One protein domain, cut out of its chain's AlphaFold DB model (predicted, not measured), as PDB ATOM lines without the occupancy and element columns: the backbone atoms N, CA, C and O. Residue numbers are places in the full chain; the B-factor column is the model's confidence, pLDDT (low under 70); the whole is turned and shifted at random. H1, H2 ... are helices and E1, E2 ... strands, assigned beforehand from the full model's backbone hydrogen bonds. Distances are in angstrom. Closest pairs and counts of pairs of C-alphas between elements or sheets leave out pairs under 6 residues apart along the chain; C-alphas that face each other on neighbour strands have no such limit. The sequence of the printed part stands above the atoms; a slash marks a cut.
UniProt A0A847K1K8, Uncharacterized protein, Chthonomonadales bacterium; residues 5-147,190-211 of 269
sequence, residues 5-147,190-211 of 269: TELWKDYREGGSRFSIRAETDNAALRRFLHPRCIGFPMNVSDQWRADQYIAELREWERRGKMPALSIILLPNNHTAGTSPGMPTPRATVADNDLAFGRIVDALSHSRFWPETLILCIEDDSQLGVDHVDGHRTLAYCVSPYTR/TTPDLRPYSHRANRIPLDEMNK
ATOM      1  N   THR A   5     -31.721 -55.770 -31.409       97.31
ATOM      2  CA  THR A   5     -31.258 -57.144 -31.151       97.31
ATOM      3  C   THR A   5     -31.817 -58.152 -32.156       97.31
ATOM      4  O   THR A   5     -31.093 -59.049 -32.582       97.31
ATOM      5  N   GLU A   6     -33.086 -58.024 -32.555       97.75
ATOM      6  CA  GLU A   6     -33.685 -58.897 -33.573       97.75
ATOM      7  C   GLU A   6     -33.027 -58.697 -34.940       97.75
ATOM      8  O   GLU A   6     -32.686 -59.680 -35.600       97.75
ATOM      9  N   LEU A   7     -32.807 -57.439 -35.336       97.56
ATOM     10  CA  LEU A   7     -32.136 -57.084 -36.587       97.56
ATOM     11  C   LEU A   7     -30.668 -57.518 -36.597       97.56
ATOM     12  O   LEU A   7     -30.205 -58.095 -37.577       97.56
ATOM     13  N   TRP A   8     -29.945 -57.288 -35.500       97.69
ATOM     14  CA  TRP A   8     -28.557 -57.709 -35.342       97.69
ATOM     15  C   TRP A   8     -28.426 -59.228 -35.406       97.69
ATOM     16  O   TRP A   8     -27.567 -59.746 -36.118       97.69
ATOM     17  N   LYS A   9     -29.309 -59.957 -34.715       98.06
ATOM     18  CA  LYS A   9     -29.338 -61.419 -34.768       98.06
ATOM     19  C   LYS A   9     -29.613 -61.920 -36.182       98.06
ATOM     20  O   LYS A   9     -28.883 -62.785 -36.650       98.06
ATOM     21  N   ASP A  10     -30.623 -61.375 -36.862       97.94
ATOM     22  CA  ASP A  10     -30.916 -61.748 -38.249       97.94
ATOM     23  C   ASP A  10     -29.716 -61.474 -39.161       97.94
ATOM     24  O   ASP A  10     -29.281 -62.367 -39.878       97.94
ATOM     25  N   TYR A  11     -29.108 -60.289 -39.061       97.06
ATOM     26  CA  TYR A  11     -27.901 -59.931 -39.808       97.06
ATOM     27  C   TYR A  11     -26.758 -60.934 -39.588       97.06
ATOM     28  O   TYR A  11     -26.179 -61.443 -40.548       97.06
ATOM     29  N   ARG A  12     -26.470 -61.283 -38.329       97.25
ATOM     30  CA  ARG A  12     -25.447 -62.277 -37.967       97.25
ATOM     31  C   ARG A  12     -25.767 -63.690 -38.466       97.25
ATOM     32  O   ARG A  12     -24.841 -64.468 -38.677       97.25
ATOM     33  N   GLU A  13     -27.045 -64.013 -38.650       97.12
ATOM     34  CA  GLU A  13     -27.550 -65.294 -39.167       97.12
ATOM     35  C   GLU A  13     -27.721 -65.304 -40.703       97.12
ATOM     36  O   GLU A  13     -28.175 -66.304 -41.258       97.12
ATOM     37  N   GLY A  14     -27.330 -64.233 -41.406       94.44
ATOM     38  CA  GLY A  14     -27.357 -64.145 -42.874       94.44
ATOM     39  C   GLY A  14     -28.488 -63.293 -43.463       94.44
ATOM     40  O   GLY A  14     -28.590 -63.187 -44.684       94.44
ATOM     41  N   GLY A  15     -29.312 -62.659 -42.625       92.81
ATOM     42  CA  GLY A  15     -30.261 -61.614 -43.018       92.81
ATOM     43  C   GLY A  15     -31.470 -62.112 -43.809       92.81
ATOM     44  O   GLY A  15     -31.859 -61.478 -44.790       92.81
ATOM     45  N   SER A  16     -32.034 -63.267 -43.445       92.44
ATOM     46  CA  SER A  16     -33.142 -63.882 -44.188       92.44
ATOM     47  C   SER A  16     -34.528 -63.594 -43.605       92.44
ATOM     48  O   SER A  16     -35.525 -63.923 -44.248       92.44
ATOM     49  N   ARG A  17     -34.626 -63.052 -42.383       96.00
ATOM     50  CA  ARG A  17     -35.916 -62.841 -41.703       96.00
ATOM     51  C   ARG A  17     -36.528 -61.479 -41.999       96.00
ATOM     52  O   ARG A  17     -37.753 -61.390 -42.073       96.00
ATOM     53  N   PHE A  18     -35.719 -60.433 -42.166       95.44
ATOM     54  CA  PHE A  18     -36.218 -59.075 -42.395       95.44
ATOM     55  C   PHE A  18     -35.849 -58.536 -43.781       95.44
ATOM     56  O   PHE A  18     -34.734 -58.694 -44.266       95.44
ATOM     57  N   SER A  19     -36.793 -57.828 -44.412       94.00
ATOM     58  CA  SER A  19     -36.550 -57.066 -45.644       94.00
ATOM     59  C   SER A  19     -36.436 -55.582 -45.311       94.00
ATOM     60  O   SER A  19     -37.446 -54.927 -45.064       94.00
ATOM     61  N   ILE A  20     -35.222 -55.042 -45.374       94.44
ATOM     62  CA  ILE A  20     -34.946 -53.613 -45.183       94.44
ATOM     63  C   ILE A  20     -34.881 -52.940 -46.557       94.44
ATOM     64  O   ILE A  20     -34.146 -53.393 -47.439       94.44
ATOM     65  N   ARG A  21     -35.671 -51.878 -46.753       93.81
ATOM     66  CA  ARG A  21     -35.767 -51.153 -48.026       93.81
ATOM     67  C   ARG A  21     -35.684 -49.650 -47.818       93.81
ATOM     68  O   ARG A  21     -36.236 -49.133 -46.852       93.81
ATOM     69  N   ALA A  22     -35.005 -48.984 -48.742       93.19
ATOM     70  CA  ALA A  22     -34.931 -47.536 -48.803       93.19
ATOM     71  C   ALA A  22     -36.117 -46.976 -49.586       93.19
ATOM     72  O   ALA A  22     -36.507 -47.525 -50.615       93.19
ATOM     73  N   GLU A  23     -36.658 -45.867 -49.098       90.25
ATOM     74  CA  GLU A  23     -37.722 -45.103 -49.739       90.25
ATOM     75  C   GLU A  23     -37.384 -43.613 -49.680       90.25
ATOM     76  O   GLU A  23     -36.492 -43.186 -48.948       90.25
ATOM     77  N   THR A  24     -38.090 -42.823 -50.482       90.12
ATOM     78  CA  THR A  24     -37.968 -41.365 -50.492       90.12
ATOM     79  C   THR A  24     -39.331 -40.727 -50.741       90.12
ATOM     80  O   THR A  24     -40.146 -41.236 -51.523       90.12
ATOM     81  N   ASP A  25     -39.574 -39.606 -50.068       90.25
ATOM     82  CA  ASP A  25     -40.688 -38.692 -50.316       90.25
ATOM     83  C   ASP A  25     -40.437 -37.803 -51.549       90.25
ATOM     84  O   ASP A  25     -41.376 -37.365 -52.216       90.25
ATOM     85  N   ASN A  26     -39.174 -37.619 -51.936       92.69
ATOM     86  CA  ASN A  26     -38.782 -36.930 -53.152       92.69
ATOM     87  C   ASN A  26     -38.807 -37.875 -54.364       92.69
ATOM     88  O   ASN A  26     -37.842 -38.579 -54.682       92.69
ATOM     89  N   ALA A  27     -39.910 -37.836 -55.113       93.44
ATOM     90  CA  ALA A  27     -40.105 -38.664 -56.302       93.44
ATOM     91  C   ALA A  27     -38.977 -38.539 -57.349       93.44
ATOM     92  O   ALA A  27     -38.690 -39.513 -58.048       93.44
ATOM     93  N   ALA A  28     -38.305 -37.384 -57.445       94.62
ATOM     94  CA  ALA A  28     -37.218 -37.179 -58.402       94.62
ATOM     95  C   ALA A  28     -35.963 -38.007 -58.067       94.62
ATOM     96  O   ALA A  28     -35.236 -38.405 -58.985       94.62
ATOM     97  N   LEU A  29     -35.739 -38.300 -56.780       92.19
ATOM     98  CA  LEU A  29     -34.592 -39.069 -56.289       92.19
ATOM     99  C   LEU A  29     -34.806 -40.583 -56.351       92.19
ATOM    100  O   LEU A  29     -33.828 -41.327 -56.373       92.19
ATOM    101  N   ARG A  30     -36.056 -41.059 -56.454       92.44
ATOM    102  CA  ARG A  30     -36.393 -42.495 -56.387       92.44
ATOM    103  C   ARG A  30     -35.589 -43.363 -57.366       92.44
ATOM    104  O   ARG A  30     -35.203 -44.467 -57.013       92.44
ATOM    105  N   ARG A  31     -35.293 -42.866 -58.573       93.00
ATOM    106  CA  ARG A  31     -34.502 -43.604 -59.582       93.00
ATOM    107  C   ARG A  31     -33.002 -43.703 -59.276       93.00
ATOM    108  O   ARG A  31     -32.320 -44.507 -59.898       93.00
ATOM    109  N   PHE A  32     -32.491 -42.846 -58.397       92.56
ATOM    110  CA  PHE A  32     -31.078 -42.792 -58.009       92.56
ATOM    111  C   PHE A  32     -30.825 -43.468 -56.658       92.56
ATOM    112  O   PHE A  32     -29.676 -43.699 -56.292       92.56
ATOM    113  N   LEU A  33     -31.890 -43.794 -55.922       93.19
ATOM    114  CA  LEU A  33     -31.812 -44.450 -54.628       93.19
ATOM    115  C   LEU A  33     -31.550 -45.948 -54.805       93.19
ATOM    116  O   LEU A  33     -32.302 -46.653 -55.479       93.19
ATOM    117  N   HIS A  34     -30.506 -46.455 -54.152       93.69
ATOM    118  CA  HIS A  34     -30.305 -47.896 -54.074       93.69
ATOM    119  C   HIS A  34     -31.373 -48.505 -53.144       93.69
ATOM    120  O   HIS A  34     -31.471 -48.093 -51.986       93.69
ATOM    121  N   PRO A  35     -32.139 -49.526 -53.577       92.56
ATOM    122  CA  PRO A  35     -33.347 -49.985 -52.879       92.56
ATOM    123  C   PRO A  35     -33.087 -50.593 -51.496       92.56
ATOM    124  O   PRO A  35     -34.029 -50.815 -50.743       92.56
ATOM    125  N   ARG A  36     -31.827 -50.888 -51.160       92.44
ATOM    126  CA  ARG A  36     -31.413 -51.417 -49.850       92.44
ATOM    127  C   ARG A  36     -30.432 -50.507 -49.107       92.44
ATOM    128  O   ARG A  36     -29.954 -50.891 -48.058       92.44
ATOM    129  N   CYS A  37     -30.088 -49.326 -49.624       90.25
ATOM    130  CA  CYS A  37     -29.193 -48.417 -48.899       90.25
ATOM    131  C   CYS A  37     -30.040 -47.411 -48.110       90.25
ATOM    132  O   CYS A  37     -30.443 -46.386 -48.653       90.25
ATOM    133  N   ILE A  38     -30.388 -47.755 -46.867       92.56
ATOM    134  CA  ILE A  38     -31.173 -46.876 -45.988       92.56
ATOM    135  C   ILE A  38     -30.268 -45.888 -45.245       92.56
ATOM    136  O   ILE A  38     -29.165 -46.249 -44.836       92.56
ATOM    137  N   GLY A  39     -30.767 -44.672 -45.012       89.38
ATOM    138  CA  GLY A  39     -30.173 -43.732 -44.059       89.38
ATOM    139  C   GLY A  39     -30.524 -44.145 -42.632       89.38
ATOM    140  O   GLY A  39     -29.752 -44.836 -41.985       89.38
ATOM    141  N   PHE A  40     -31.738 -43.830 -42.186       90.25
ATOM    142  CA  PHE A  40     -32.306 -44.192 -40.877       90.25
ATOM    143  C   PHE A  40     -33.279 -45.385 -40.991       90.25
ATOM    144  O   PHE A  40     -33.713 -45.694 -42.106       90.25
ATOM    145  N   PRO A  41     -33.581 -46.120 -39.894       91.38
ATOM    146  CA  PRO A  41     -33.349 -45.803 -38.476       91.38
ATOM    147  C   PRO A  41     -32.043 -46.371 -37.888       91.38
ATOM    148  O   PRO A  41     -31.387 -47.231 -38.481       91.38
ATOM    149  N   MET A  42     -31.695 -45.935 -36.671       89.44
ATOM    150  CA  MET A  42     -30.482 -46.366 -35.943       89.44
ATOM    151  C   MET A  42     -30.548 -47.785 -35.350       89.44
ATOM    152  O   MET A  42     -29.585 -48.281 -34.771       89.44
ATOM    153  N   ASN A  43     -31.691 -48.470 -35.441       93.06
ATOM    154  CA  ASN A  43     -31.804 -49.863 -34.997       93.06
ATOM    155  C   ASN A  43     -31.175 -50.861 -35.993       93.06
ATOM    156  O   ASN A  43     -31.060 -52.043 -35.675       93.06
ATOM    157  N   VAL A  44     -30.765 -50.404 -37.179       95.56
ATOM    158  CA  VAL A  44     -30.000 -51.186 -38.159       95.56
ATOM    159  C   VAL A  44     -28.514 -50.868 -37.986       95.56
ATOM    160  O   VAL A  44     -28.142 -49.703 -37.882       95.56
ATOM    161  N   SER A  45     -27.656 -51.888 -37.954       96.62
ATOM    162  CA  SER A  45     -26.201 -51.705 -37.839       96.62
ATOM    163  C   SER A  45     -25.593 -51.081 -39.100       96.62
ATOM    164  O   SER A  45     -25.977 -51.421 -40.223       96.62
ATOM    165  N   ASP A  46     -24.575 -50.242 -38.927       97.94
ATOM    166  CA  ASP A  46     -23.792 -49.696 -40.034       97.94
ATOM    167  C   ASP A  46     -22.962 -50.778 -40.733       97.94
ATOM    168  O   ASP A  46     -22.698 -50.658 -41.930       97.94
ATOM    169  N   GLN A  47     -22.665 -51.907 -40.071       98.19
ATOM    170  CA  GLN A  47     -22.103 -53.079 -40.752       98.19
ATOM    171  C   GLN A  47     -23.003 -53.588 -41.880       98.19
ATOM    172  O   GLN A  47     -22.500 -53.958 -42.943       98.19
ATOM    173  N   TRP A  48     -24.321 -53.592 -41.662       97.75
ATOM    174  CA  TRP A  48     -25.281 -54.013 -42.678       97.75
ATOM    175  C   TRP A  48     -25.323 -53.016 -43.844       97.75
ATOM    176  O   TRP A  48     -25.386 -53.435 -45.001       97.75
ATOM    177  N   ARG A  49     -25.231 -51.707 -43.562       97.69
ATOM    178  CA  ARG A  49     -25.163 -50.651 -44.592       97.69
ATOM    179  C   ARG A  49     -23.883 -50.754 -45.420       97.69
ATOM    180  O   ARG A  49     -23.948 -50.701 -46.649       97.69
ATOM    181  N   ALA A  50     -22.746 -50.984 -44.763       98.25
ATOM    182  CA  ALA A  50     -21.472 -51.239 -45.426       98.25
ATOM    183  C   ALA A  50     -21.549 -52.462 -46.352       98.25
ATOM    184  O   ALA A  50     -21.066 -52.393 -47.479       98.25
ATOM    185  N   ASP A  51     -22.221 -53.543 -45.940       97.88
ATOM    186  CA  ASP A  51     -22.446 -54.706 -46.809       97.88
ATOM    187  C   ASP A  51     -23.234 -54.358 -48.072       97.88
ATOM    188  O   ASP A  51     -22.887 -54.836 -49.154       97.88
ATOM    189  N   GLN A  52     -24.262 -53.509 -47.968       97.12
ATOM    190  CA  GLN A  52     -25.038 -53.100 -49.142       97.12
ATOM    191  C   GLN A  52     -24.183 -52.285 -50.115       97.12
ATOM    192  O   GLN A  52     -24.225 -52.538 -51.319       97.12
ATOM    193  N   TYR A  53     -23.371 -51.357 -49.601       97.88
ATOM    194  CA  TYR A  53     -22.460 -50.563 -50.424       97.88
ATOM    195  C   TYR A  53     -21.388 -51.427 -51.091       97.88
ATOM    196  O   TYR A  53     -21.164 -51.326 -52.293       97.88
ATOM    197  N   ILE A  54     -20.740 -52.316 -50.333       98.50
ATOM    198  CA  ILE A  54     -19.678 -53.192 -50.843       98.50
ATOM    199  C   ILE A  54     -20.236 -54.183 -51.873       98.50
ATOM    200  O   ILE A  54     -19.565 -54.494 -52.860       98.50
ATOM    201  N   ALA A  55     -21.463 -54.676 -51.685       97.62
ATOM    202  CA  ALA A  55     -22.130 -55.512 -52.679       97.62
ATOM    203  C   ALA A  55     -22.368 -54.757 -53.996       97.62
ATOM    204  O   ALA A  55     -22.120 -55.310 -55.068       97.62
ATOM    205  N   GLU A  56     -22.799 -53.498 -53.920       97.25
ATOM    206  CA  GLU A  56     -23.008 -52.649 -55.096       97.25
ATOM    207  C   GLU A  56     -21.673 -52.272 -55.770       97.25
ATOM    208  O   GLU A  56     -21.556 -52.348 -56.992       97.25
ATOM    209  N   LEU A  57     -20.618 -51.998 -54.992       98.25
ATOM    210  CA  LEU A  57     -19.262 -51.791 -55.509       98.25
ATOM    211  C   LEU A  57     -18.775 -52.988 -56.331       98.25
ATOM    212  O   LEU A  57     -18.286 -52.814 -57.447       98.25
ATOM    213  N   ARG A  58     -18.960 -54.212 -55.826       98.25
ATOM    214  CA  ARG A  58     -18.614 -55.436 -56.569       98.25
ATOM    215  C   ARG A  58     -19.379 -55.534 -57.886       98.25
ATOM    216  O   ARG A  58     -18.838 -56.021 -58.877       98.25
ATOM    217  N   GLU A  59     -20.626 -55.069 -57.927       97.75
ATOM    218  CA  GLU A  59     -21.393 -55.027 -59.170       97.75
ATOM    219  C   GLU A  59     -20.839 -54.008 -60.164       97.75
ATOM    220  O   GLU A  59     -20.698 -54.315 -61.352       97.75
ATOM    221  N   TRP A  60     -20.467 -52.820 -59.689       97.94
ATOM    222  CA  TRP A  60     -19.793 -51.820 -60.513       97.94
ATOM    223  C   TRP A  60     -18.486 -52.358 -61.088       97.94
ATOM    224  O   TRP A  60     -18.229 -52.172 -62.278       97.94
ATOM    225  N   GLU A  61     -17.697 -53.090 -60.298       97.81
ATOM    226  CA  GLU A  61     -16.461 -53.719 -60.772       97.81
ATOM    227  C   GLU A  61     -16.717 -54.754 -61.871       97.81
ATOM    228  O   GLU A  61     -16.025 -54.728 -62.895       97.81
ATOM    229  N   ARG A  62     -17.740 -55.609 -61.706       97.69
ATOM    230  CA  ARG A  62     -18.151 -56.588 -62.730       97.69
ATOM    231  C   ARG A  62     -18.565 -55.919 -64.037       97.69
ATOM    232  O   ARG A  62     -18.215 -56.405 -65.108       97.69
ATOM    233  N   ARG A  63     -19.289 -54.800 -63.955       97.19
ATOM    234  CA  ARG A  63     -19.717 -54.014 -65.125       97.19
ATOM    235  C   ARG A  63     -18.614 -53.104 -65.677       97.19
ATOM    236  O   ARG A  63     -18.784 -52.538 -66.752       97.19
ATOM    237  N   GLY A  64     -17.518 -52.925 -64.940       96.75
ATOM    238  CA  GLY A  64     -16.445 -51.987 -65.268       96.75
ATOM    239  C   GLY A  64     -16.849 -50.513 -65.170       96.75
ATOM    240  O   GLY A  64     -16.198 -49.673 -65.785       96.75
ATOM    241  N   LYS A  65     -17.925 -50.185 -64.441       97.31
ATOM    242  CA  LYS A  65     -18.453 -48.818 -64.356       97.31
ATOM    243  C   LYS A  65     -19.061 -48.515 -62.986       97.31
ATOM    244  O   LYS A  65     -20.091 -49.084 -62.632       97.31
ATOM    245  N   MET A  66     -18.449 -47.565 -62.282       96.50
ATOM    246  CA  MET A  66     -18.936 -46.942 -61.046       96.50
ATOM    247  C   MET A  66     -19.656 -45.614 -61.367       96.50
ATOM    248  O   MET A  66     -19.292 -44.954 -62.348       96.50
ATOM    249  N   PRO A  67     -20.696 -45.206 -60.613       96.00
ATOM    250  CA  PRO A  67     -21.271 -43.867 -60.735       96.00
ATOM    251  C   PRO A  67     -20.244 -42.781 -60.385       96.00
ATOM    252  O   PRO A  67     -19.403 -42.971 -59.514       96.00
ATOM    253  N   ALA A  68     -20.354 -41.616 -61.028       96.38
ATOM    254  CA  ALA A  68     -19.458 -40.486 -60.768       96.38
ATOM    255  C   ALA A  68     -19.630 -39.903 -59.351       96.38
ATOM    256  O   ALA A  68     -18.682 -39.379 -58.779       96.38
ATOM    257  N   LEU A  69     -20.832 -40.011 -58.777       96.38
ATOM    258  CA  LEU A  69     -21.127 -39.628 -57.401       96.38
ATOM    259  C   LEU A  69     -21.939 -40.732 -56.730       96.38
ATOM    260  O   LEU A  69     -22.949 -41.185 -57.271       96.38
ATOM    261  N   SER A  70     -21.511 -41.133 -55.539       95.94
ATOM    262  CA  SER A  70     -22.250 -42.023 -54.649       95.94
ATOM    263  C   SER A  70     -22.253 -41.413 -53.252       95.94
ATOM    264  O   SER A  70     -21.224 -40.915 -52.800       95.94
ATOM    265  N   ILE A  71     -23.410 -41.427 -52.595       95.56
ATOM    266  CA  ILE A  71     -23.608 -40.887 -51.248       95.56
ATOM    267  C   ILE A  71     -24.176 -42.014 -50.389       95.56
ATOM    268  O   ILE A  71     -25.112 -42.702 -50.799       95.56
ATOM    269  N   ILE A  72     -23.599 -42.197 -49.207       95.69
ATOM    270  CA  ILE A  72     -24.054 -43.139 -48.187       95.69
ATOM    271  C   ILE A  72     -24.089 -42.417 -46.844       95.69
ATOM    272  O   ILE A  72     -23.238 -41.575 -46.574       95.69
ATOM    273  N   LEU A  73     -25.074 -42.764 -46.022       95.00
ATOM    274  CA  LEU A  73     -25.197 -42.305 -44.648       95.00
ATOM    275  C   LEU A  73     -24.955 -43.488 -43.707       95.00
ATOM    276  O   LEU A  73     -25.491 -44.574 -43.935       95.00
ATOM    277  N   LEU A  74     -24.157 -43.269 -42.665       96.31
ATOM    278  CA  LEU A  74     -23.867 -44.233 -41.603       96.31
ATOM    279  C   LEU A  74     -24.248 -43.568 -40.269       96.31
ATOM    280  O   LEU A  74     -23.436 -42.822 -39.733       96.31
ATOM    281  N   PRO A  75     -25.485 -43.730 -39.772       93.69
ATOM    282  CA  PRO A  75     -25.991 -42.891 -38.684       93.69
ATOM    283  C   PRO A  75     -25.660 -43.376 -37.266       93.69
ATOM    284  O   PRO A  75     -26.038 -42.719 -36.300       93.69
ATOM    285  N   ASN A  76     -25.044 -44.547 -37.061       93.88
ATOM    286  CA  ASN A  76     -25.003 -45.108 -35.702       93.88
ATOM    287  C   ASN A  76     -24.083 -44.335 -34.740       93.88
ATOM    288  O   ASN A  76     -24.224 -44.461 -33.519       93.88
ATOM    289  N   ASN A  77     -23.188 -43.485 -35.241       91.00
ATOM    290  CA  ASN A  77     -22.408 -42.578 -34.399       91.00
ATOM    291  C   ASN A  77     -23.241 -41.450 -33.746       91.00
ATOM    292  O   ASN A  77     -22.776 -40.933 -32.733       91.00
ATOM    293  N   HIS A  78     -24.481 -41.166 -34.183       90.81
ATOM    294  CA  HIS A  78     -25.433 -40.319 -33.430       90.81
ATOM    295  C   HIS A  78     -25.752 -40.899 -32.039       90.81
ATOM    296  O   HIS A  78     -26.047 -40.174 -31.085       90.81
ATOM    297  N   THR A  79     -25.623 -42.226 -31.891       92.44
ATOM    298  CA  THR A  79     -25.966 -43.004 -30.691       92.44
ATOM    299  C   THR A  79     -27.460 -42.950 -30.341       92.44
ATOM    300  O   THR A  79     -28.182 -42.034 -30.700       92.44
ATOM    301  N   ALA A  80     -27.939 -43.905 -29.542       93.00
ATOM    302  CA  ALA A  80     -29.270 -43.824 -28.923       93.00
ATOM    303  C   ALA A  80     -29.191 -43.351 -27.457       93.00
ATOM    304  O   ALA A  80     -29.954 -43.803 -26.591       93.00
ATOM    305  N   GLY A  81     -28.193 -42.515 -27.139       94.25
ATOM    306  CA  GLY A  81     -27.827 -42.175 -25.767       94.25
ATOM    307  C   GLY A  81     -27.610 -43.433 -24.920       94.25
ATOM    308  O   GLY A  81     -26.875 -44.344 -25.297       94.25
ATOM    309  N   THR A  82     -28.281 -43.509 -23.771       96.81
ATOM    310  CA  THR A  82     -28.259 -44.695 -22.895       96.81
ATOM    311  C   THR A  82     -29.577 -45.474 -22.911       96.81
ATOM    312  O   THR A  82     -29.909 -46.154 -21.937       96.81
ATOM    313  N   SER A  83     -30.339 -45.380 -24.009       96.56
ATOM    314  CA  SER A  83     -31.617 -46.079 -24.172       96.56
ATOM    315  C   SER A  83     -31.455 -47.601 -23.986       96.56
ATOM    316  O   SER A  83     -30.649 -48.223 -24.693       96.56
ATOM    317  N   PRO A  84     -32.188 -48.239 -23.049       95.88
ATOM    318  CA  PRO A  84     -32.207 -49.690 -22.909       95.88
ATOM    319  C   PRO A  84     -32.673 -50.388 -24.192       95.88
ATOM    320  O   PRO A  84     -33.590 -49.927 -24.863       95.88
ATOM    321  N   GLY A  85     -32.063 -51.530 -24.511       95.44
ATOM    322  CA  GLY A  85     -32.359 -52.272 -25.744       95.44
ATOM    323  C   GLY A  85     -31.598 -51.780 -26.979       95.44
ATOM    324  O   GLY A  85     -31.696 -52.410 -28.028       95.44
ATOM    325  N   MET A  86     -30.798 -50.717 -26.843       96.88
ATOM    326  CA  MET A  86     -29.836 -50.253 -27.847       96.88
ATOM    327  C   MET A  86     -28.391 -50.506 -27.377       96.88
ATOM    328  O   MET A  86     -28.157 -50.609 -26.163       96.88
ATOM    329  N   PRO A  87     -27.412 -50.605 -28.296       97.81
ATOM    330  CA  PRO A  87     -26.001 -50.671 -27.930       97.81
ATOM    331  C   PRO A  87     -25.540 -49.426 -27.165       97.81
ATOM    332  O   PRO A  87     -26.142 -48.353 -27.254       97.81
ATOM    333  N   THR A  88     -24.463 -49.565 -26.396       97.88
ATOM    334  CA  THR A  88     -23.843 -48.435 -25.694       97.88
ATOM    335  C   THR A  88     -23.297 -47.399 -26.686       97.88
ATOM    336  O   THR A  88     -22.890 -47.780 -27.785       97.88
ATOM    337  N   PRO A  89     -23.179 -46.108 -26.306       96.81
ATOM    338  CA  PRO A  89     -22.610 -45.074 -27.179       96.81
ATOM    339  C   PRO A  89     -21.262 -45.455 -27.809       96.81
ATOM    340  O   PRO A  89     -21.033 -45.257 -28.995       96.81
ATOM    341  N   ARG A  90     -20.363 -46.075 -27.033       97.56
ATOM    342  CA  ARG A  90     -19.059 -46.520 -27.546       97.56
ATOM    343  C   ARG A  90     -19.156 -47.687 -28.534       97.56
ATOM    344  O   ARG A  90     -18.288 -47.815 -29.390       97.56
ATOM    345  N   ALA A  91     -20.175 -48.536 -28.409       98.19
ATOM    346  CA  ALA A  91     -20.414 -49.634 -29.338       98.19
ATOM    347  C   ALA A  91     -20.990 -49.124 -30.661       98.19
ATOM    348  O   ALA A  91     -20.561 -49.583 -31.714       98.19
ATOM    349  N   THR A  92     -21.892 -48.135 -30.627       96.94
ATOM    350  CA  THR A  92     -22.456 -47.554 -31.854       96.94
ATOM    351  C   THR A  92     -21.425 -46.725 -32.628       96.94
ATOM    352  O   THR A  92     -21.357 -46.828 -33.849       96.94
ATOM    353  N   VAL A  93     -20.542 -45.993 -31.935       96.88
ATOM    354  CA  VAL A  93     -19.387 -45.327 -32.569       96.88
ATOM    355  C   VAL A  93     -18.397 -46.348 -33.145       96.88
ATOM    356  O   VAL A  93     -17.892 -46.155 -34.245       96.88
ATOM    357  N   ALA A  94     -18.140 -47.466 -32.452       98.31
ATOM    358  CA  ALA A  94     -17.286 -48.534 -32.982       98.31
ATOM    359  C   ALA A  94     -17.900 -49.257 -34.196       98.31
ATOM    360  O   ALA A  94     -17.162 -49.705 -35.074       98.31
ATOM    361  N   ASP A  95     -19.231 -49.378 -34.251       98.50
ATOM    362  CA  ASP A  95     -19.958 -49.905 -35.410       98.50
ATOM    363  C   ASP A  95     -19.769 -48.988 -36.622       98.50
ATOM    364  O   ASP A  95     -19.360 -49.442 -37.690       98.50
ATOM    365  N   ASN A  96     -19.979 -47.690 -36.431       97.62
ATOM    366  CA  ASN A  96     -19.785 -46.684 -37.466       97.62
ATOM    367  C   ASN A  96     -18.334 -46.644 -37.993       97.62
ATOM    368  O   ASN A  96     -18.117 -46.764 -39.200       97.62
ATOM    369  N   ASP A  97     -17.342 -46.586 -37.094       97.88
ATOM    370  CA  ASP A  97     -15.908 -46.570 -37.439       97.88
ATOM    371  C   ASP A  97     -15.504 -47.808 -38.255       97.88
ATOM    372  O   ASP A  97     -14.874 -47.698 -39.312       97.88
ATOM    373  N   LEU A  98     -15.935 -48.999 -37.822       98.75
ATOM    374  CA  LEU A  98     -15.666 -50.231 -38.558       98.75
ATOM    375  C   LEU A  98     -16.357 -50.230 -39.928       98.75
ATOM    376  O   LEU A  98     -15.747 -50.638 -40.916       98.75
ATOM    377  N   ALA A  99     -17.614 -49.788 -40.006       98.62
ATOM    378  CA  ALA A  99     -18.362 -49.739 -41.262       98.62
ATOM    379  C   ALA A  99     -17.696 -48.806 -42.282       98.62
ATOM    380  O   ALA A  99     -17.464 -49.212 -43.426       98.62
ATOM    381  N   PHE A 100     -17.319 -47.597 -41.859       98.44
ATOM    382  CA  PHE A 100     -16.597 -46.648 -42.700       98.44
ATOM    383  C   PHE A 100     -15.246 -47.215 -43.144       98.44
ATOM    384  O   PHE A 100     -14.943 -47.232 -44.339       98.44
ATOM    385  N   GLY A 101     -14.470 -47.779 -42.211       98.56
ATOM    386  CA  GLY A 101     -13.197 -48.429 -42.515       98.56
ATOM    387  C   GLY A 101     -13.332 -49.529 -43.570       98.56
ATOM    388  O   GLY A 101     -12.543 -49.572 -44.513       98.56
ATOM    389  N   ARG A 102     -14.355 -50.385 -43.468       98.88
ATOM    390  CA  ARG A 102     -14.628 -51.457 -44.443       98.88
ATOM    391  C   ARG A 102     -14.962 -50.920 -45.836       98.88
ATOM    392  O   ARG A 102     -14.521 -51.507 -46.824       98.88
ATOM    393  N   ILE A 103     -15.717 -49.824 -45.930       98.75
ATOM    394  CA  ILE A 103     -16.038 -49.175 -47.212       98.75
ATOM    395  C   ILE A 103     -14.772 -48.594 -47.848       98.75
ATOM    396  O   ILE A 103     -14.513 -48.838 -49.027       98.75
ATOM    397  N   VAL A 104     -13.962 -47.868 -47.070       98.75
ATOM    398  CA  VAL A 104     -12.692 -47.295 -47.541       98.75
ATOM    399  C   VAL A 104     -11.734 -48.395 -48.000       98.75
ATOM    400  O   VAL A 104     -11.132 -48.270 -49.063       98.75
ATOM    401  N   ASP A 105     -11.622 -49.482 -47.237       98.88
ATOM    402  CA  ASP A 105     -10.810 -50.647 -47.588       98.88
ATOM    403  C   ASP A 105     -11.247 -51.228 -48.939       98.88
ATOM    404  O   ASP A 105     -10.442 -51.282 -49.874       98.88
ATOM    405  N   ALA A 106     -12.538 -51.544 -49.086       98.81
ATOM    406  CA  ALA A 106     -13.087 -52.107 -50.316       98.81
ATOM    407  C   ALA A 106     -12.877 -51.188 -51.530       98.81
ATOM    408  O   ALA A 106     -12.444 -51.654 -52.583       98.81
ATOM    409  N   LEU A 107     -13.127 -49.882 -51.387       98.69
ATOM    410  CA  LEU A 107     -12.878 -48.905 -52.450       98.69
ATOM    411  C   LEU A 107     -11.393 -48.823 -52.805       98.69
ATOM    412  O   LEU A 107     -11.062 -48.788 -53.989       98.69
ATOM    413  N   SER A 108     -10.503 -48.841 -51.810       98.69
ATOM    414  CA  SER A 108      -9.057 -48.719 -52.022       98.69
ATOM    415  C   SER A 108      -8.408 -49.947 -52.666       98.69
ATOM    416  O   SER A 108      -7.363 -49.826 -53.302       98.69
ATOM    417  N   HIS A 109      -9.038 -51.117 -52.546       98.69
ATOM    418  CA  HIS A 109      -8.640 -52.338 -53.248       98.69
ATOM    419  C   HIS A 109      -9.366 -52.531 -54.586       98.69
ATOM    420  O   HIS A 109      -9.017 -53.438 -55.342       98.69
ATOM    421  N   SER A 110     -10.365 -51.699 -54.889       98.50
ATOM    422  CA  SER A 110     -11.110 -51.790 -56.140       98.50
ATOM    423  C   SER A 110     -10.297 -51.271 -57.321       98.50
ATOM    424  O   SER A 110      -9.408 -50.422 -57.190       98.50
ATOM    425  N   ARG A 111     -10.682 -51.690 -58.526       97.88
ATOM    426  CA  ARG A 111     -10.093 -51.156 -59.765       97.88
ATOM    427  C   ARG A 111     -10.334 -49.654 -59.983       97.88
ATOM    428  O   ARG A 111      -9.687 -49.070 -60.846       97.88
ATOM    429  N   PHE A 112     -11.269 -49.052 -59.244       98.50
ATOM    430  CA  PHE A 112     -11.608 -47.629 -59.333       98.50
ATOM    431  C   PHE A 112     -10.726 -46.751 -58.440       98.50
ATOM    432  O   PHE A 112     -10.713 -45.531 -58.613       98.50
ATOM    433  N   TRP A 113      -9.968 -47.345 -57.507       98.56
ATOM    434  CA  TRP A 113      -9.156 -46.614 -56.533       98.56
ATOM    435  C   TRP A 113      -8.281 -45.497 -57.127       98.56
ATOM    436  O   TRP A 113      -8.298 -44.406 -56.552       98.56
ATOM    437  N   PRO A 114      -7.580 -45.687 -58.271       98.12
ATOM    438  CA  PRO A 114      -6.729 -44.644 -58.845       98.12
ATOM    439  C   PRO A 114      -7.446 -43.318 -59.129       98.12
ATOM    440  O   PRO A 114      -6.793 -42.281 -59.140       98.12
ATOM    441  N   GLU A 115      -8.766 -43.340 -59.326       97.06
ATOM    442  CA  GLU A 115      -9.590 -42.172 -59.666       97.06
ATOM    443  C   GLU A 115     -10.649 -41.866 -58.590       97.06
ATOM    444  O   GLU A 115     -11.597 -41.121 -58.827       97.06
ATOM    445  N   THR A 116     -10.505 -42.437 -57.389       98.19
ATOM    446  CA  THR A 116     -11.497 -42.308 -56.316       98.19
ATOM    447  C   THR A 116     -11.150 -41.182 -55.335       98.19
ATOM    448  O   THR A 116     -10.008 -41.035 -54.883       98.19
ATOM    449  N   LEU A 117     -12.175 -40.417 -54.953       98.25
ATOM    450  CA  LEU A 117     -12.170 -39.495 -53.819       98.25
ATOM    451  C   LEU A 117     -13.331 -39.838 -52.883       98.25
ATOM    452  O   LEU A 117     -14.488 -39.828 -53.295       98.25
ATOM    453  N   ILE A 118     -13.015 -40.086 -51.615       98.44
ATOM    454  CA  ILE A 118     -13.981 -40.263 -50.533       98.44
ATOM    455  C   ILE A 118     -13.905 -39.024 -49.641       98.44
ATOM    456  O   ILE A 118     -12.846 -38.706 -49.094       98.44
ATOM    457  N   LEU A 119     -15.033 -38.335 -49.492       97.75
ATOM    458  CA  LEU A 119     -15.222 -37.267 -48.516       97.75
ATOM    459  C   LEU A 119     -16.226 -37.770 -47.479       97.75
ATOM    460  O   LEU A 119     -17.324 -38.177 -47.847       97.75
ATOM    461  N   CYS A 120     -15.837 -37.767 -46.209       96.62
ATOM    462  CA  CYS A 120     -16.698 -38.137 -45.088       96.62
ATOM    463  C   CYS A 120     -16.703 -36.982 -44.094       96.62
ATOM    464  O   CYS A 120     -15.640 -36.453 -43.777       96.62
ATOM    465  N   ILE A 121     -17.873 -36.586 -43.625       95.56
ATOM    466  CA  ILE A 121     -18.054 -35.524 -42.639       95.56
ATOM    467  C   ILE A 121     -19.307 -35.848 -41.831       95.56
ATOM    468  O   ILE A 121     -20.223 -36.468 -42.374       95.56
ATOM    469  N   GLU A 122     -19.331 -35.431 -40.571       94.06
ATOM    470  CA  GLU A 122     -20.564 -35.427 -39.785       94.06
ATOM    471  C   GLU A 122     -21.520 -34.328 -40.279       94.06
ATOM    472  O   GLU A 122     -21.106 -33.306 -40.843       94.06
ATOM    473  N   ASP A 123     -22.815 -34.526 -40.078       90.88
ATOM    474  CA  ASP A 123     -23.822 -33.497 -40.327       90.88
ATOM    475  C   ASP A 123     -23.701 -32.342 -39.323       90.88
ATOM    476  O   ASP A 123     -23.693 -31.183 -39.746       90.88
ATOM    477  N   ASP A 124     -23.485 -32.652 -38.042       90.12
ATOM    478  CA  ASP A 124     -23.242 -31.685 -36.970       90.12
ATOM    479  C   ASP A 124     -22.182 -32.156 -35.939       90.12
ATOM    480  O   ASP A 124     -21.385 -33.067 -36.183       90.12
ATOM    481  N   SER A 125     -22.070 -31.452 -34.804       88.12
ATOM    482  CA  SER A 125     -21.178 -31.817 -33.689       88.12
ATOM    483  C   SER A 125     -21.883 -32.594 -32.569       88.12
ATOM    484  O   SER A 125     -21.244 -32.961 -31.581       88.12
ATOM    485  N   GLN A 126     -23.190 -32.831 -32.689       84.19
ATOM    486  CA  GLN A 126     -24.075 -33.465 -31.714       84.19
ATOM    487  C   GLN A 126     -24.025 -32.805 -30.321       84.19
ATOM    488  O   GLN A 126     -23.987 -33.487 -29.291       84.19
ATOM    489  N   LEU A 127     -24.003 -31.465 -30.275       85.81
ATOM    490  CA  LEU A 127     -23.729 -30.665 -29.063       85.81
ATOM    491  C   LEU A 127     -22.394 -31.043 -28.392       85.81
ATOM    492  O   LEU A 127     -22.226 -30.947 -27.174       85.81
ATOM    493  N   GLY A 128     -21.445 -31.540 -29.178       83.00
ATOM    494  CA  GLY A 128     -20.101 -31.848 -28.735       83.00
ATOM    495  C   GLY A 128     -19.378 -30.576 -28.313       83.00
ATOM    496  O   GLY A 128     -19.453 -29.541 -28.966       83.00
ATOM    497  N   VAL A 129     -18.643 -30.657 -27.208       84.19
ATOM    498  CA  VAL A 129     -17.820 -29.538 -26.745       84.19
ATOM    499  C   VAL A 129     -16.419 -29.644 -27.324       84.19
ATOM    500  O   VAL A 129     -15.748 -30.671 -27.189       84.19
ATOM    501  N   ASP A 130     -15.953 -28.553 -27.916       87.62
ATOM    502  CA  ASP A 130     -14.600 -28.415 -28.431       87.62
ATOM    503  C   ASP A 130     -13.974 -27.116 -27.909       87.62
ATOM    504  O   ASP A 130     -14.649 -26.118 -27.677       87.62
ATOM    505  N   HIS A 131     -12.662 -27.138 -27.677       88.75
ATOM    506  CA  HIS A 131     -11.934 -26.015 -27.083       88.75
ATOM    507  C   HIS A 131     -11.724 -24.832 -28.041       88.75
ATOM    508  O   HIS A 131     -11.269 -23.780 -27.594       88.75
ATOM    509  N   VAL A 132     -11.979 -25.011 -29.341       89.25
ATOM    510  CA  VAL A 132     -11.909 -23.945 -30.346       89.25
ATOM    511  C   VAL A 132     -13.300 -23.407 -30.665       89.25
ATOM    512  O   VAL A 132     -13.491 -22.198 -30.589       89.25
ATOM    513  N   ASP A 133     -14.241 -24.285 -31.026       87.25
ATOM    514  CA  ASP A 133     -15.622 -23.927 -31.379       87.25
ATOM    515  C   ASP A 133     -16.541 -25.158 -31.286       87.25
ATOM    516  O   ASP A 133     -16.198 -26.204 -31.836       87.25
ATOM    517  N   GLY A 134     -17.704 -25.037 -30.635       86.94
ATOM    518  CA  GLY A 134     -18.664 -26.135 -30.431       86.94
ATOM    519  C   GLY A 134     -19.260 -26.733 -31.712       86.94
ATOM    520  O   GLY A 134     -19.721 -27.869 -31.695       86.94
ATOM    521  N   HIS A 135     -19.180 -26.036 -32.847       88.69
ATOM    522  CA  HIS A 135     -19.628 -26.532 -34.152       88.69
ATOM    523  C   HIS A 135     -18.532 -27.300 -34.896       88.69
ATOM    524  O   HIS A 135     -18.760 -27.823 -35.991       88.69
ATOM    525  N   ARG A 136     -17.308 -27.357 -34.354       91.94
ATOM    526  CA  ARG A 136     -16.212 -28.068 -35.008       91.94
ATOM    527  C   ARG A 136     -16.471 -29.570 -34.979       91.94
ATOM    528  O   ARG A 136     -16.550 -30.176 -33.917       91.94
ATOM    529  N   THR A 137     -16.479 -30.170 -36.163       91.56
ATOM    530  CA  THR A 137     -16.585 -31.619 -36.345       91.56
ATOM    531  C   THR A 137     -15.366 -32.204 -37.069       91.56
ATOM    532  O   THR A 137     -14.414 -31.492 -37.412       91.56
ATOM    533  N   LEU A 138     -15.365 -33.520 -37.268       90.25
ATOM    534  CA  LEU A 138     -14.345 -34.250 -38.012       90.25
ATOM    535  C   LEU A 138     -14.723 -34.347 -39.494       90.25
ATOM    536  O   LEU A 138     -15.882 -34.532 -39.851       90.25
ATOM    537  N   ALA A 139     -13.715 -34.284 -40.363       92.50
ATOM    538  CA  ALA A 139     -13.863 -34.575 -41.781       92.50
ATOM    539  C   ALA A 139     -12.676 -35.405 -42.280       92.50
ATOM    540  O   ALA A 139     -11.519 -35.131 -41.949       92.50
ATOM    541  N   TYR A 140     -12.957 -36.391 -43.123       94.31
ATOM    542  CA  TYR A 140     -11.969 -37.226 -43.788       94.31
ATOM    543  C   TYR A 140     -11.969 -36.953 -45.291       94.31
ATOM    544  O   TYR A 140     -13.014 -36.882 -45.934       94.31
ATOM    545  N   CYS A 141     -10.769 -36.848 -45.858       95.75
ATOM    546  CA  CYS A 141     -10.534 -36.741 -47.292       95.75
ATOM    547  C   CYS A 141      -9.593 -37.873 -47.710       95.75
ATOM    548  O   CYS A 141      -8.402 -37.829 -47.404       95.75
ATOM    549  N   VAL A 142     -10.112 -38.910 -48.367       97.50
ATOM    550  CA  VAL A 142      -9.375 -40.150 -48.656       97.50
ATOM    551  C   VAL A 142      -9.317 -40.393 -50.162       97.50
ATOM    552  O   VAL A 142     -10.339 -40.535 -50.826       97.50
ATOM    553  N   SER A 143      -8.105 -40.425 -50.707       98.31
ATOM    554  CA  SER A 143      -7.818 -40.596 -52.134       98.31
ATOM    555  C   SER A 143      -6.340 -40.968 -52.314       98.31
ATOM    556  O   SER A 143      -5.533 -40.606 -51.445       98.31
ATOM    557  N   PRO A 144      -5.920 -41.584 -53.439       98.31
ATOM    558  CA  PRO A 144      -4.502 -41.646 -53.794       98.31
ATOM    559  C   PRO A 144      -3.830 -40.271 -53.818       98.31
ATOM    560  O   PRO A 144      -2.634 -40.152 -53.559       98.31
ATOM    561  N   TYR A 145      -4.601 -39.222 -54.106       98.19
ATOM    562  CA  TYR A 145      -4.112 -37.851 -54.200       98.19
ATOM    563  C   TYR A 145      -4.149 -37.098 -52.870       98.19
ATOM    564  O   TYR A 145      -3.705 -35.955 -52.827       98.19
ATOM    565  N   THR A 146      -4.644 -37.686 -51.777       97.50
ATOM    566  CA  THR A 146      -4.599 -37.031 -50.462       97.50
ATOM    567  C   THR A 146      -3.155 -36.963 -49.959       97.50
ATOM    568  O   THR A 146      -2.415 -37.949 -50.002       97.50
ATOM    569  N   ARG A 147      -2.743 -35.808 -49.425       95.94
ATOM    570  CA  ARG A 147      -1.465 -35.659 -48.716       95.94
ATOM    571  C   ARG A 147      -1.451 -36.527 -47.459       95.94
ATOM    572  O   ARG A 147      -2.281 -36.360 -46.571       95.94
ATOM    573  N   THR A 190      -0.144 -33.902 -56.339       96.06
ATOM    574  CA  THR A 190      -0.229 -34.263 -57.765       96.06
ATOM    575  C   THR A 190       0.190 -35.700 -58.049       96.06
ATOM    576  O   THR A 190      -0.353 -36.326 -58.953       96.06
ATOM    577  N   THR A 191       1.160 -36.225 -57.297       97.38
ATOM    578  CA  THR A 191       1.638 -37.603 -57.460       97.38
ATOM    579  C   THR A 191       0.787 -38.532 -56.595       97.38
ATOM    580  O   THR A 191       0.766 -38.337 -55.377       97.38
ATOM    581  N   PRO A 192       0.077 -39.511 -57.183       97.88
ATOM    582  CA  PRO A 192      -0.784 -40.398 -56.420       97.88
ATOM    583  C   PRO A 192       0.032 -41.409 -55.611       97.88
ATOM    584  O   PRO A 192       1.013 -41.980 -56.085       97.88
ATOM    585  N   ASP A 193      -0.440 -41.688 -54.402       97.62
ATOM    586  CA  ASP A 193      -0.020 -42.817 -53.585       97.62
ATOM    587  C   ASP A 193      -1.118 -43.884 -53.585       97.62
ATOM    588  O   ASP A 193      -2.064 -43.842 -52.790       97.62
ATOM    589  N   LEU A 194      -0.958 -44.850 -54.491       98.12
ATOM    590  CA  LEU A 194      -1.918 -45.924 -54.744       98.12
ATOM    591  C   LEU A 194      -1.948 -47.006 -53.657       98.12
ATOM    592  O   LEU A 194      -2.721 -47.951 -53.790       98.12
ATOM    593  N   ARG A 195      -1.149 -46.900 -52.584       98.06
ATOM    594  CA  ARG A 195      -1.187 -47.889 -51.498       98.06
ATOM    595  C   ARG A 195      -2.605 -47.970 -50.912       98.06
ATOM    596  O   ARG A 195      -3.121 -46.929 -50.476       98.06
ATOM    597  N   PRO A 196      -3.218 -49.168 -50.886       97.94
ATOM    598  CA  PRO A 196      -4.567 -49.330 -50.371       97.94
ATOM    599  C   PRO A 196      -4.595 -49.145 -48.851       97.94
ATOM    600  O   PRO A 196      -3.561 -49.109 -48.176       97.94
ATOM    601  N   TYR A 197      -5.800 -49.009 -48.313       97.94
ATOM    602  CA  TYR A 197      -6.065 -48.980 -46.884       97.94
ATOM    603  C   TYR A 197      -6.594 -50.344 -46.439       97.94
ATOM    604  O   TYR A 197      -7.461 -50.913 -47.088       97.94
ATOM    605  N   SER A 198      -6.098 -50.847 -45.310       98.38
ATOM    606  CA  SER A 198      -6.663 -52.027 -44.654       98.38
ATOM    607  C   SER A 198      -7.360 -51.594 -43.375       98.38
ATOM    608  O   SER A 198      -6.731 -50.991 -42.495       98.38
ATOM    609  N   HIS A 199      -8.649 -51.905 -43.266       97.88
ATOM    610  CA  HIS A 199      -9.413 -51.586 -42.068       97.88
ATOM    611  C   HIS A 199      -8.916 -52.385 -40.861       97.88
ATOM    612  O   HIS A 199      -8.257 -53.422 -40.977       97.88
ATOM    613  N   ARG A 200      -9.227 -51.883 -39.666       97.25
ATOM    614  CA  ARG A 200      -8.903 -52.552 -38.403       97.25
ATOM    615  C   ARG A 200     -10.164 -53.147 -37.800       97.25
ATOM    616  O   ARG A 200     -11.235 -52.563 -37.908       97.25
ATOM    617  N   ALA A 201     -10.016 -54.285 -37.131       97.00
ATOM    618  CA  ALA A 201     -11.100 -54.862 -36.351       97.00
ATOM    619  C   ALA A 201     -11.512 -53.923 -35.205       97.00
ATOM    620  O   ALA A 201     -10.667 -53.252 -34.596       97.00
ATOM    621  N   ASN A 202     -12.806 -53.918 -34.887       97.38
ATOM    622  CA  ASN A 202     -13.344 -53.205 -33.737       97.38
ATOM    623  C   ASN A 202     -12.744 -53.749 -32.430       97.38
ATOM    624  O   ASN A 202     -12.518 -54.948 -32.267       97.38
ATOM    625  N   ARG A 203     -12.502 -52.849 -31.471       97.69
ATOM    626  CA  ARG A 203     -12.019 -53.199 -30.117       97.69
ATOM    627  C   ARG A 203     -13.139 -53.281 -29.083       97.69
ATOM    628  O   ARG A 203     -12.948 -53.863 -28.021       97.69
ATOM    629  N   ILE A 204     -14.276 -52.664 -29.386       98.12
ATOM    630  CA  ILE A 204     -15.487 -52.676 -28.570       98.12
ATOM    631  C   ILE A 204     -16.475 -53.632 -29.242       98.12
ATOM    632  O   ILE A 204     -16.695 -53.473 -30.445       98.12
ATOM    633  N   PRO A 205     -17.050 -54.620 -28.532       98.12
ATOM    634  CA  PRO A 205     -18.111 -55.454 -29.089       98.12
ATOM    635  C   PRO A 205     -19.275 -54.587 -29.582       98.12
ATOM    636  O   PRO A 205     -19.744 -53.707 -28.863       98.12
ATOM    637  N   LEU A 206     -19.726 -54.818 -30.816       98.12
ATOM    638  CA  LEU A 206     -20.771 -53.990 -31.441       98.12
ATOM    639  C   LEU A 206     -22.152 -54.220 -30.808       98.12
ATOM    640  O   LEU A 206     -23.026 -53.364 -30.881       98.12
ATOM    641  N   ASP A 207     -22.321 -55.365 -30.152       97.62
ATOM    642  CA  ASP A 207     -23.482 -55.775 -29.365       97.62
ATOM    643  C   ASP A 207     -23.280 -55.575 -27.858       97.62
ATOM    644  O   ASP A 207     -23.963 -56.185 -27.032       97.62
ATOM    645  N   GLU A 208     -22.355 -54.700 -27.464       98.12
ATOM    646  CA  GLU A 208     -22.281 -54.260 -26.082       98.12
ATOM    647  C   GLU A 208     -23.492 -53.370 -25.761       98.12
ATOM    648  O   GLU A 208     -23.526 -52.187 -26.103       98.12
ATOM    649  N   MET A 209     -24.491 -53.952 -25.097       97.88
ATOM    650  CA  MET A 209     -25.793 -53.322 -24.858       97.88
ATOM    651  C   MET A 209     -25.820 -52.384 -23.649       97.88
ATOM    652  O   MET A 209     -25.206 -52.649 -22.610       97.88
ATOM    653  N   ASN A 210     -26.626 -51.320 -23.742       97.75
ATOM    654  CA  ASN A 210     -27.002 -50.526 -22.577       97.75
ATOM    655  C   ASN A 210     -27.689 -51.408 -21.523       97.75
ATOM    656  O   ASN A 210     -28.514 -52.272 -21.832       97.75
ATOM    657  N   LYS A 211     -27.371 -51.162 -20.247       96.62
ATOM    658  CA  LYS A 211     -27.993 -51.877 -19.125       96.62
ATOM    659  C   LYS A 211     -29.496 -51.572 -19.055       96.62
ATOM    660  O   LYS A 211     -29.896 -50.436 -19.317       96.62
TER     661      LYS A 211
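This is residues 5 to 147 and 190 to 211 of the 269 residues of an uncharacterized protein of Chthonomonadales bacterium (UniProt A0A847K1K8). There is little regular structure here: two long helices, H2 and H3, run side by side among long loops, with the small hairpin E1 and E2 near H3 and short H1 near H2. The 165 printed residues, 55 in named elements, are mostly helix by class, in the order H1 H2 H3 E1 E2. The whole is compact, radius of gyration of the C-alphas 17.0 A, spanning 49 by 45 by 35 A.

Start at H1, residues 5 to 12, close but not clearly touching H2, residues 46 to 63; their closest C-alphas, Tyr 11 and Trp 48, are 7.1 A apart. H3, residues 89 to 109, touches H2 at a shallow tilt of 10 degrees, the same way; the closest C-alphas, Gln 47 and Ala 99, are 5.0 A apart. E1, residues 118 to 121, and E2, residues 139 to 142, form an antiparallel hairpin, N 118 and O 142 being 2.8 A apart. In H1, H2 and H3 every O i to N i+4 pair is within hydrogen-bond range.

Find C-alpha 5 at (-31.258, -57.144, -31.151), where H1 begins. H2 measures 25.8 A, H3 30.5 A; E2 ends at C-alpha 142, (-9.375, -40.150, -48.656).

Residues 148 to 189 are not printed; C-alphas 147 and 190 are 9.2 A apart. H1 to H2, H2 to H3 and E1 to E2 are long links. No printed residue is under 70 in pLDDT.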